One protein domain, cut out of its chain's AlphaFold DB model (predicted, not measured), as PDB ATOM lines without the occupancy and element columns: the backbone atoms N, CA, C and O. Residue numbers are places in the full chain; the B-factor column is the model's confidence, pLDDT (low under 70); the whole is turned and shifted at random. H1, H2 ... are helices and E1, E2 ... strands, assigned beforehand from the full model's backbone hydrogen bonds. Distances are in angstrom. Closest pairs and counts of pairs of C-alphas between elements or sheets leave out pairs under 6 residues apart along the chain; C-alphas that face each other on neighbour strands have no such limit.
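This is residues 8 to 73 of the 73 residues of an uncharacterized protein of Streptomyces sp. CB01201 (UniProt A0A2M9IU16). A two-stranded hairpin, E1 and E2, lies between a short helix, H1, at one side and a helical hairpin, H2 and H3, at the other; residues 63 to 73, of which 63 to 71 belong to the long helix H3, stick out as a free arm. The layout is flat, with C-alpha spans of 37 by 33 by 15 A, and loose, with a radius of gyration of the C-alphas of 13.8 A. The printed part has 66 residues, with three named helices and two named strands in the order H1, E1, E2, H2, H3. The class is mixed, helices and strands, and the sheet E1 - E2 is antiparallel.

E1 is residues 21 to 25, 13.5 A long, and begins at C-alpha 21 (161.216, 147.750, 114.529). E2 is residues 31 to 35, 13.4 A. H1 is residues 8 to 16, 12.4 A, from C-alpha 8 at (151.740, 146.147, 120.288). H2 is residues 37 to 44, 10.5 A. H3 is residues 51 to 71, 30.3 A, and ends at C-alpha 71 (180.465, 163.763, 125.627).

E1 and E2 form an antiparallel hairpin at 149 degrees, with N 22 and O 34 at 2.9 A and N 34 and O 22 at 2.8 A, within hydrogen-bond range. The closest C-alphas of H1 and E1 are those of Lys 11 and Thr 21, 7.0 A apart. H1 and H2 are close but not clearly touching, about perpendicular at 86 degrees; their closest C-alphas, Cys 14 and Leu 43, are 8.0 A apart. H2 and H3 touch as a helical hairpin, opposite ways at a steep tilt of 39 degrees; their closest C-alphas, Ala 44 and Ala 54, are 5.3 A apart. H3 is apart from H1, E1 and E2. In H1, H2 and H3 every O i to N i+4 pair is within hydrogen-bond range.

The two C-alphas farthest apart, Phe 28 and Gly 50, are 37.7 A apart. The printed part has no cut, and no link is long. Mean pLDDT of the printed part is 89.3; residues 72 to 73 are under 70.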
ATOM      1  N   ALA A   8     152.408 146.845 121.381       86.62
ATOM      2  CA  ALA A   8     151.740 146.147 120.288       86.62
ATOM      3  C   ALA A   8     151.122 147.136 119.289       86.62
ATOM      4  O   ALA A   8     151.290 146.953 118.083       86.62
ATOM      5  N   ASP A   9     150.501 148.211 119.779       88.19
ATOM      6  CA  ASP A   9     149.937 149.274 118.939       88.19
ATOM      7  C   ASP A   9     151.044 150.025 118.190       88.19
ATOM      8  O   ASP A   9     150.953 150.244 116.980       88.19
ATOM      9  N   ALA A  10     152.149 150.335 118.878       86.12
ATOM     10  CA  ALA A  10     153.324 150.958 118.271       86.12
ATOM     11  C   ALA A  10     153.901 150.105 117.126       86.12
ATOM     12  O   ALA A  10     154.221 150.625 116.052       86.12
ATOM     13  N   LYS A  11     154.005 148.785 117.333       89.06
ATOM     14  CA  LYS A  11     154.461 147.840 116.303       89.06
ATOM     15  C   LYS A  11     153.485 147.741 115.137       89.06
ATOM     16  O   LYS A  11     153.949 147.684 114.001       89.06
ATOM     17  N   ALA A  12     152.179 147.728 115.402       91.12
ATOM     18  CA  ALA A  12     151.155 147.667 114.361       91.12
ATOM     19  C   ALA A  12     151.235 148.890 113.439       91.12
ATOM     20  O   ALA A  12     151.363 148.726 112.227       91.12
ATOM     21  N   ILE A  13     151.305 150.097 114.008       91.44
ATOM     22  CA  ILE A  13     151.458 151.339 113.234       91.44
ATOM     23  C   ILE A  13     152.757 151.319 112.424       91.44
ATOM     24  O   ILE A  13     152.752 151.608 111.232       91.44
ATOM     25  N   CYS A  14     153.881 150.931 113.034       91.69
ATOM     26  CA  CYS A  14     155.142 150.845 112.296       91.69
ATOM     27  C   CYS A  14     155.061 149.839 111.136       91.69
ATOM     28  O   CYS A  14     155.565 150.123 110.051       91.69
ATOM     29  N   ALA A  15     154.405 148.691 111.331       92.00
ATOM     30  CA  ALA A  15     154.229 147.691 110.283       92.00
ATOM     31  C   ALA A  15     153.373 148.216 109.119       92.00
ATOM     32  O   ALA A  15     153.753 148.025 107.963       92.00
ATOM     33  N   GLU A  16     152.276 148.923 109.409       93.31
ATOM     34  CA  GLU A  16     151.429 149.572 108.396       93.31
ATOM     35  C   GLU A  16     152.212 150.588 107.555       93.31
ATOM     36  O   GLU A  16     152.020 150.677 106.344       93.31
ATOM     37  N   LEU A  17     153.149 151.302 108.181       91.75
ATOM     38  CA  LEU A  17     154.019 152.276 107.520       91.75
ATOM     39  C   LEU A  17     155.278 151.649 106.886       91.75
ATOM     40  O   LEU A  17     156.141 152.358 106.363       91.75
ATOM     41  N   GLY A  18     155.433 150.320 106.934       92.31
ATOM     42  CA  GLY A  18     156.617 149.628 106.416       92.31
ATOM     43  C   GLY A  18     157.918 150.019 107.135       92.31
ATOM     44  O   GLY A  18     158.992 150.063 106.516       92.31
ATOM     45  N   ILE A  19     157.822 150.350 108.423       94.25
ATOM     46  CA  ILE A  19     158.920 150.699 109.325       94.25
ATOM     47  C   ILE A  19     159.356 149.444 110.086       94.25
ATOM     48  O   ILE A  19     158.579 148.825 110.810       94.25
ATOM     49  N   GLU A  20     160.629 149.081 109.945       91.69
ATOM     50  CA  GLU A  20     161.212 147.977 110.702       91.69
ATOM     51  C   GLU A  20     161.444 148.397 112.159       91.69
ATOM     52  O   GLU A  20     162.042 149.443 112.432       91.69
ATOM     53  N   THR A  21     161.002 147.555 113.093       92.38
ATOM     54  CA  THR A  21     161.216 147.750 114.529       92.38
ATOM     55  C   THR A  21     161.985 146.579 115.120       92.38
ATOM     56  O   THR A  21     161.893 145.445 114.646       92.38
ATOM     57  N   LYS A  22     162.741 146.841 116.187       92.00
ATOM     58  CA  LYS A  22     163.348 145.802 117.025       92.00
ATOM     59  C   LYS A  22     162.853 145.945 118.449       92.00
ATOM     60  O   LYS A  22     162.484 147.026 118.890       92.00
ATOM     61  N   THR A  23     162.834 144.839 119.174       90.69
ATOM     62  CA  THR A  23     162.526 144.841 120.601       90.69
ATOM     63  C   THR A  23     163.811 144.595 121.370       90.69
ATOM     64  O   THR A  23     164.522 143.637 121.073       90.69
ATOM     65  N   ILE A  24     164.113 145.469 122.324       91.75
ATOM     66  CA  ILE A  24     165.248 145.318 123.235       91.75
ATOM     67  C   ILE A  24     164.740 145.298 124.674       91.75
ATOM     68  O   ILE A  24     163.720 145.910 124.984       91.75
ATOM     69  N   THR A  25     165.459 144.608 125.552       92.31
ATOM     70  CA  THR A  25     165.188 144.610 126.991       92.31
ATOM     71  C   THR A  25     166.346 145.303 127.691       92.31
ATOM     72  O   THR A  25     167.503 144.970 127.431       92.31
ATOM     73  N   ASP A  26     166.048 146.289 128.533       88.69
ATOM     74  CA  ASP A  26     167.073 146.997 129.297       88.69
ATOM     75  C   ASP A  26     167.549 146.196 130.521       88.69
ATOM     76  O   ASP A  26     166.998 145.150 130.875       88.69
ATOM     77  N   ALA A  27     168.584 146.701 131.196       91.31
ATOM     78  CA  ALA A  27     169.154 146.067 132.386       91.31
ATOM     79  C   ALA A  27     168.177 145.981 133.580       91.31
ATOM     80  O   ALA A  27     168.440 145.249 134.532       91.31
ATOM     81  N   PHE A  28     167.058 146.708 133.537       91.25
ATOM     82  CA  PHE A  28     166.005 146.706 134.554       91.25
ATOM     83  C   PHE A  28     164.807 145.830 134.153       91.25
ATOM     84  O   PHE A  28     163.786 145.837 134.843       91.25
ATOM     85  N   GLY A  29     164.910 145.076 133.052       88.19
ATOM     86  CA  GLY A  29     163.872 144.170 132.568       88.19
ATOM     87  C   GLY A  29     162.731 144.857 131.816       88.19
ATOM     88  O   GLY A  29     161.717 144.214 131.539       88.19
ATOM     89  N   ARG A  30     162.856 146.147 131.477       87.62
ATOM     90  CA  ARG A  30     161.834 146.856 130.694       87.62
ATOM     91  C   ARG A  30     162.053 146.605 129.213       87.62
ATOM     92  O   ARG A  30     163.184 146.601 128.729       87.62
ATOM     93  N   THR A  31     160.952 146.405 128.504       88.56
ATOM     94  CA  THR A  31     160.963 146.196 127.060       88.56
ATOM     95  C   THR A  31     160.824 147.534 126.348       88.56
ATOM     96  O   THR A  31     160.024 148.368 126.759       88.56
ATOM     97  N   HIS A  32     161.608 147.730 125.292       87.56
ATOM     98  CA  HIS A  32     161.567 148.916 124.443       87.56
ATOM     99  C   HIS A  32     161.427 148.499 122.983       87.56
ATOM    100  O   HIS A  32     162.121 147.591 122.511       87.56
ATOM    101  N   VAL A  33     160.559 149.192 122.253       89.62
ATOM    102  CA  VAL A  33     160.484 149.104 120.792       89.62
ATOM    103  C   VAL A  33     161.383 150.184 120.205       89.62
ATOM    104  O   VAL A  33     161.192 151.369 120.462       89.62
ATOM    105  N   VAL A  34     162.379 149.777 119.423       90.75
ATOM    106  CA  VAL A  34     163.345 150.687 118.805       90.75
ATOM    107  C   VAL A  34     163.170 150.734 117.295       90.75
ATOM    108  O   VAL A  34     162.964 149.711 116.637       90.75
ATOM    109  N   VAL A  35     163.291 151.944 116.755       91.38
ATOM    110  CA  VAL A  35     163.225 152.259 115.326       91.38
ATOM    111  C   VAL A  35     164.591 152.785 114.897       91.38
ATOM    112  O   VAL A  35     165.201 153.591 115.599       91.38
ATOM    113  N   ASN A  36     165.102 152.320 113.758       90.00
ATOM    114  CA  ASN A  36     166.371 152.821 113.226       90.00
ATOM    115  C   ASN A  36     166.192 154.187 112.531       90.00
ATOM    116  O   ASN A  36     165.077 154.639 112.280       90.00
ATOM    117  N   ALA A  37     167.297 154.844 112.170       87.81
ATOM    118  CA  ALA A  37     167.251 156.160 111.522       87.81
ATOM    119  C   ALA A  37     166.425 156.174 110.216       87.81
ATOM    120  O   ALA A  37     165.731 157.145 109.930       87.81
ATOM    121  N   VAL A  38     166.452 155.084 109.440       90.94
ATOM    122  CA  VAL A  38     165.654 154.955 108.208       90.94
ATOM    123  C   VAL A  38     164.158 154.911 108.526       90.94
ATOM    124  O   VAL A  38     163.367 155.586 107.871       90.94
ATOM    125  N   GLY A  39     163.769 154.154 109.549       92.44
ATOM    126  CA  GLY A  39     162.396 154.078 110.031       92.44
ATOM    127  C   GLY A  39     161.892 155.407 110.588       92.44
ATOM    128  O   GLY A  39     160.762 155.791 110.310       92.44
ATOM    129  N   MET A  40     162.746 156.155 111.291       91.69
ATOM    130  CA  MET A  40     162.416 157.498 111.784       91.69
ATOM    131  C   MET A  40     162.135 158.479 110.642       91.69
ATOM    132  O   MET A  40     161.209 159.280 110.743       91.69
ATOM    133  N   ARG A  41     162.888 158.401 109.537       91.00
ATOM    134  CA  ARG A  41     162.620 159.211 108.337       91.00
ATOM    135  C   ARG A  41     161.295 158.826 107.676       91.00
ATOM    136  O   ARG A  41     160.468 159.694 107.450       91.00
ATOM    137  N   LYS A  42     161.027 157.529 107.497       92.19
ATOM    138  CA  LYS A  42     159.716 157.060 107.008       92.19
ATOM    139  C   LYS A  42     158.556 157.542 107.880       92.19
ATOM    140  O   LYS A  42     157.518 157.927 107.367       92.19
ATOM    141  N   LEU A  43     158.725 157.547 109.203       89.81
ATOM    142  CA  LEU A  43     157.710 158.089 110.107       89.81
ATOM    143  C   LEU A  43     157.518 159.598 109.895       89.81
ATOM    144  O   LEU A  43     156.395 160.095 109.912       89.81
ATOM    145  N   ALA A  44     158.616 160.319 109.670       91.81
ATOM    146  CA  ALA A  44     158.621 161.752 109.414       91.81
ATOM    147  C   ALA A  44     157.937 162.148 108.090       91.81
ATOM    148  O   ALA A  44     157.412 163.260 108.015       91.81
ATOM    149  N   ASP A  45     157.832 161.254 107.100       91.75
ATOM    150  CA  ASP A  45     157.024 161.485 105.889       91.75
ATOM    151  C   ASP A  45     155.537 161.751 106.207       91.75
ATOM    152  O   ASP A  45     154.845 162.428 105.445       91.75
ATOM    153  N   HIS A  46     155.045 161.277 107.359       88.69
ATOM    154  CA  HIS A  46     153.671 161.487 107.826       88.69
ATOM    155  C   HIS A  46     153.499 162.739 108.700       88.69
ATOM    156  O   HIS A  46     152.402 163.006 109.197       88.69
ATOM    157  N   ALA A  47     154.562 163.519 108.913       88.19
ATOM    158  CA  ALA A  47     154.494 164.717 109.737       88.19
ATOM    159  C   ALA A  47     153.745 165.860 109.014       88.19
ATOM    160  O   ALA A  47     153.964 166.101 107.824       88.19
ATOM    161  N   PRO A  48     152.932 166.661 109.731       89.31
ATOM    162  CA  PRO A  48     152.142 167.743 109.130       89.31
ATOM    163  C   PRO A  48     152.990 168.921 108.622       89.31
ATOM    164  O   PRO A  48     152.480 169.804 107.940       89.31
ATOM    165  N   ILE A  49     154.284 168.944 108.954       87.06
ATOM    166  CA  ILE A  49     155.244 169.994 108.581       87.06
ATOM    167  C   ILE A  49     155.906 169.756 107.212       87.06
ATOM    168  O   ILE A  49     156.725 170.565 106.777       87.06
ATOM    169  N   GLY A  50     155.552 168.662 106.530       89.12
ATOM    170  CA  GLY A  50     156.125 168.261 105.247       89.12
ATOM    171  C   GLY A  50     157.442 167.487 105.388       89.12
ATOM    172  O   GLY A  50     158.266 167.766 106.261       89.12
ATOM    173  N   ALA A  51     157.653 166.528 104.482       87.19
ATOM    174  CA  ALA A  51     158.737 165.545 104.564       87.19
ATOM    175  C   ALA A  51     160.142 166.170 104.650       87.19
ATOM    176  O   ALA A  51     160.965 165.744 105.452       87.19
ATOM    177  N   ALA A  52     160.419 167.227 103.877       90.12
ATOM    178  CA  ALA A  52     161.742 167.857 103.866       90.12
ATOM    179  C   ALA A  52     162.124 168.465 105.228       90.12
ATOM    180  O   ALA A  52     163.229 168.238 105.721       90.12
ATOM    181  N   ALA A  53     161.202 169.208 105.851       92.25
ATOM    182  CA  ALA A  53     161.430 169.796 107.168       92.25
ATOM    183  C   ALA A  53     161.516 168.711 108.248       92.25
ATOM    184  O   ALA A  53     162.404 168.753 109.097       92.25
ATOM    185  N   ALA A  54     160.646 167.702 108.175       91.75
ATOM    186  CA  ALA A  54     160.619 166.607 109.134       91.75
ATOM    187  C   ALA A  54     161.904 165.758 109.094       91.75
ATOM    188  O   ALA A  54     162.464 165.439 110.143       91.75
ATOM    189  N   HIS A  55     162.433 165.464 107.903       93.50
ATOM    190  CA  HIS A  55     163.718 164.776 107.745       93.50
ATOM    191  C   HIS A  55     164.882 165.582 108.319       93.50
ATOM    192  O   HIS A  55     165.694 165.025 109.054       93.50
ATOM    193  N   ALA A  56     164.930 166.891 108.051       92.75
ATOM    194  CA  ALA A  56     165.957 167.758 108.621       92.75
ATOM    195  C   ALA A  56     165.920 167.748 110.159       92.75
ATOM    196  O   ALA A  56     166.967 167.680 110.800       92.75
ATOM    197  N   THR A  57     164.726 167.745 110.761       92.00
ATOM    198  CA  THR A  57     164.569 167.621 112.218       92.00
ATOM    199  C   THR A  57     165.063 166.270 112.741       92.00
ATOM    200  O   THR A  57     165.783 166.238 113.737       92.00
ATOM    201  N   VAL A  58     164.723 165.159 112.080       92.56
ATOM    202  CA  VAL A  58     165.215 163.821 112.464       92.56
ATOM    203  C   VAL A  58     166.744 163.768 112.433       92.56
ATOM    204  O   VAL A  58     167.360 163.281 113.381       92.56
ATOM    205  N   ASP A  59     167.359 164.319 111.387       92.00
ATOM    206  CA  ASP A  59     168.815 164.348 111.240       92.00
ATOM    207  C   ASP A  59     169.485 165.200 112.332       92.00
ATOM    208  O   ASP A  59     170.479 164.774 112.923       92.00
ATOM    209  N   GLN A  60     168.910 166.361 112.667       93.00
ATOM    210  CA  GLN A  60     169.389 167.218 113.760       93.00
ATOM    211  C   GLN A  60     169.305 166.524 115.125       93.00
ATOM    212  O   GLN A  60     170.246 166.605 115.915       93.00
ATOM    213  N   LEU A  61     168.203 165.820 115.402       92.31
ATOM    214  CA  LEU A  61     168.030 165.070 116.648       92.31
ATOM    215  C   LEU A  61     169.059 163.942 116.777       92.31
ATOM    216  O   LEU A  61     169.637 163.760 117.847       92.31
ATOM    217  N   LEU A  62     169.310 163.206 115.692       90.62
ATOM    218  CA  LEU A  62     170.310 162.136 115.657       90.62
ATOM    219  C   LEU A  62     171.732 162.672 115.860       90.62
ATOM    220  O   LEU A  62     172.491 162.074 116.621       90.62
ATOM    221  N   ALA A  63     172.078 163.794 115.224       90.44
ATOM    222  CA  ALA A  63     173.372 164.446 115.413       90.44
ATOM    223  C   ALA A  63     173.571 164.873 116.877       90.44
ATOM    224  O   ALA A  63     174.530 164.448 117.513       90.44
ATOM    225  N   ALA A  64     172.602 165.589 117.455       92.19
ATOM    226  CA  ALA A  64     172.678 166.031 118.847       92.19
ATOM    227  C   ALA A  64     172.734 164.863 119.850       92.19
ATOM    228  O   ALA A  64     173.424 164.938 120.865       92.19
ATOM    229  N   ALA A  65     172.010 163.768 119.589       89.88
ATOM    230  CA  ALA A  65     172.063 162.574 120.432       89.88
ATOM    231  C   ALA A  65     173.434 161.886 120.371       89.88
ATOM    232  O   ALA A  65     173.917 161.396 121.394       89.88
ATOM    233  N   ARG A  66     174.064 161.869 119.191       88.44
ATOM    234  CA  ARG A  66     175.413 161.337 119.009       88.44
ATOM    235  C   ARG A  66     176.444 162.178 119.753       88.44
ATOM    236  O   ARG A  66     177.209 161.602 120.519       88.44
ATOM    237  N   ASP A  67     176.414 163.497 119.590       91.12
ATOM    238  CA  ASP A  67     177.340 164.410 120.272       91.12
ATOM    239  C   ASP A  67     177.250 164.219 121.794       91.12
ATOM    240  O   ASP A  67     178.251 163.995 122.469       91.12
ATOM    241  N   ARG A  68     176.026 164.137 122.332       90.06
ATOM    242  CA  ARG A  68     175.800 163.843 123.756       90.06
ATOM    243  C   ARG A  68     176.321 162.477 124.194       90.06
ATOM    244  O   ARG A  68     176.705 162.326 125.348       90.06
ATOM    245  N   HIS A  69     176.263 161.458 123.343       83.56
ATOM    246  CA  HIS A  69     176.813 160.145 123.676       83.56
ATOM    247  C   HIS A  69     178.346 160.180 123.704       83.56
ATOM    248  O   HIS A  69     178.948 159.533 124.552       83.56
ATOM    249  N   GLU A  70     178.973 160.941 122.805       82.94
ATOM    250  CA  GLU A  70     180.428 161.134 122.770       82.94
ATOM    251  C   GLU A  70     180.926 161.974 123.964       82.94
ATOM    252  O   GLU A  70     181.992 161.693 124.499       82.94
ATOM    253  N   GLU A  71     180.141 162.943 124.445       77.19
ATOM    254  CA  GLU A  71     180.465 163.763 125.627       77.19
ATOM    255  C   GLU A  71     180.314 163.028 126.973       77.19
ATOM    256  O   GLU A  71     180.952 163.404 127.955       77.19
ATOM    257  N   ASN A  72     179.446 162.011 127.040       69.06
ATOM    258  CA  ASN A  72     179.176 161.234 128.261       69.06
ATOM    259  C   ASN A  72     179.894 159.870 128.292       69.06
ATOM    260  O   ASN A  72     179.668 159.095 129.227       69.06
ATOM    261  N   GLY A  73     180.677 159.560 127.254       54.06
ATOM    262  CA  GLY A  73     181.408 158.301 127.077       54.06
ATOM    263  C   GLY A  73     182.831 158.323 127.612       54.06
ATOM    264  O   GLY A  73     183.417 159.419 127.743       54.06
TER     265      GLY A  73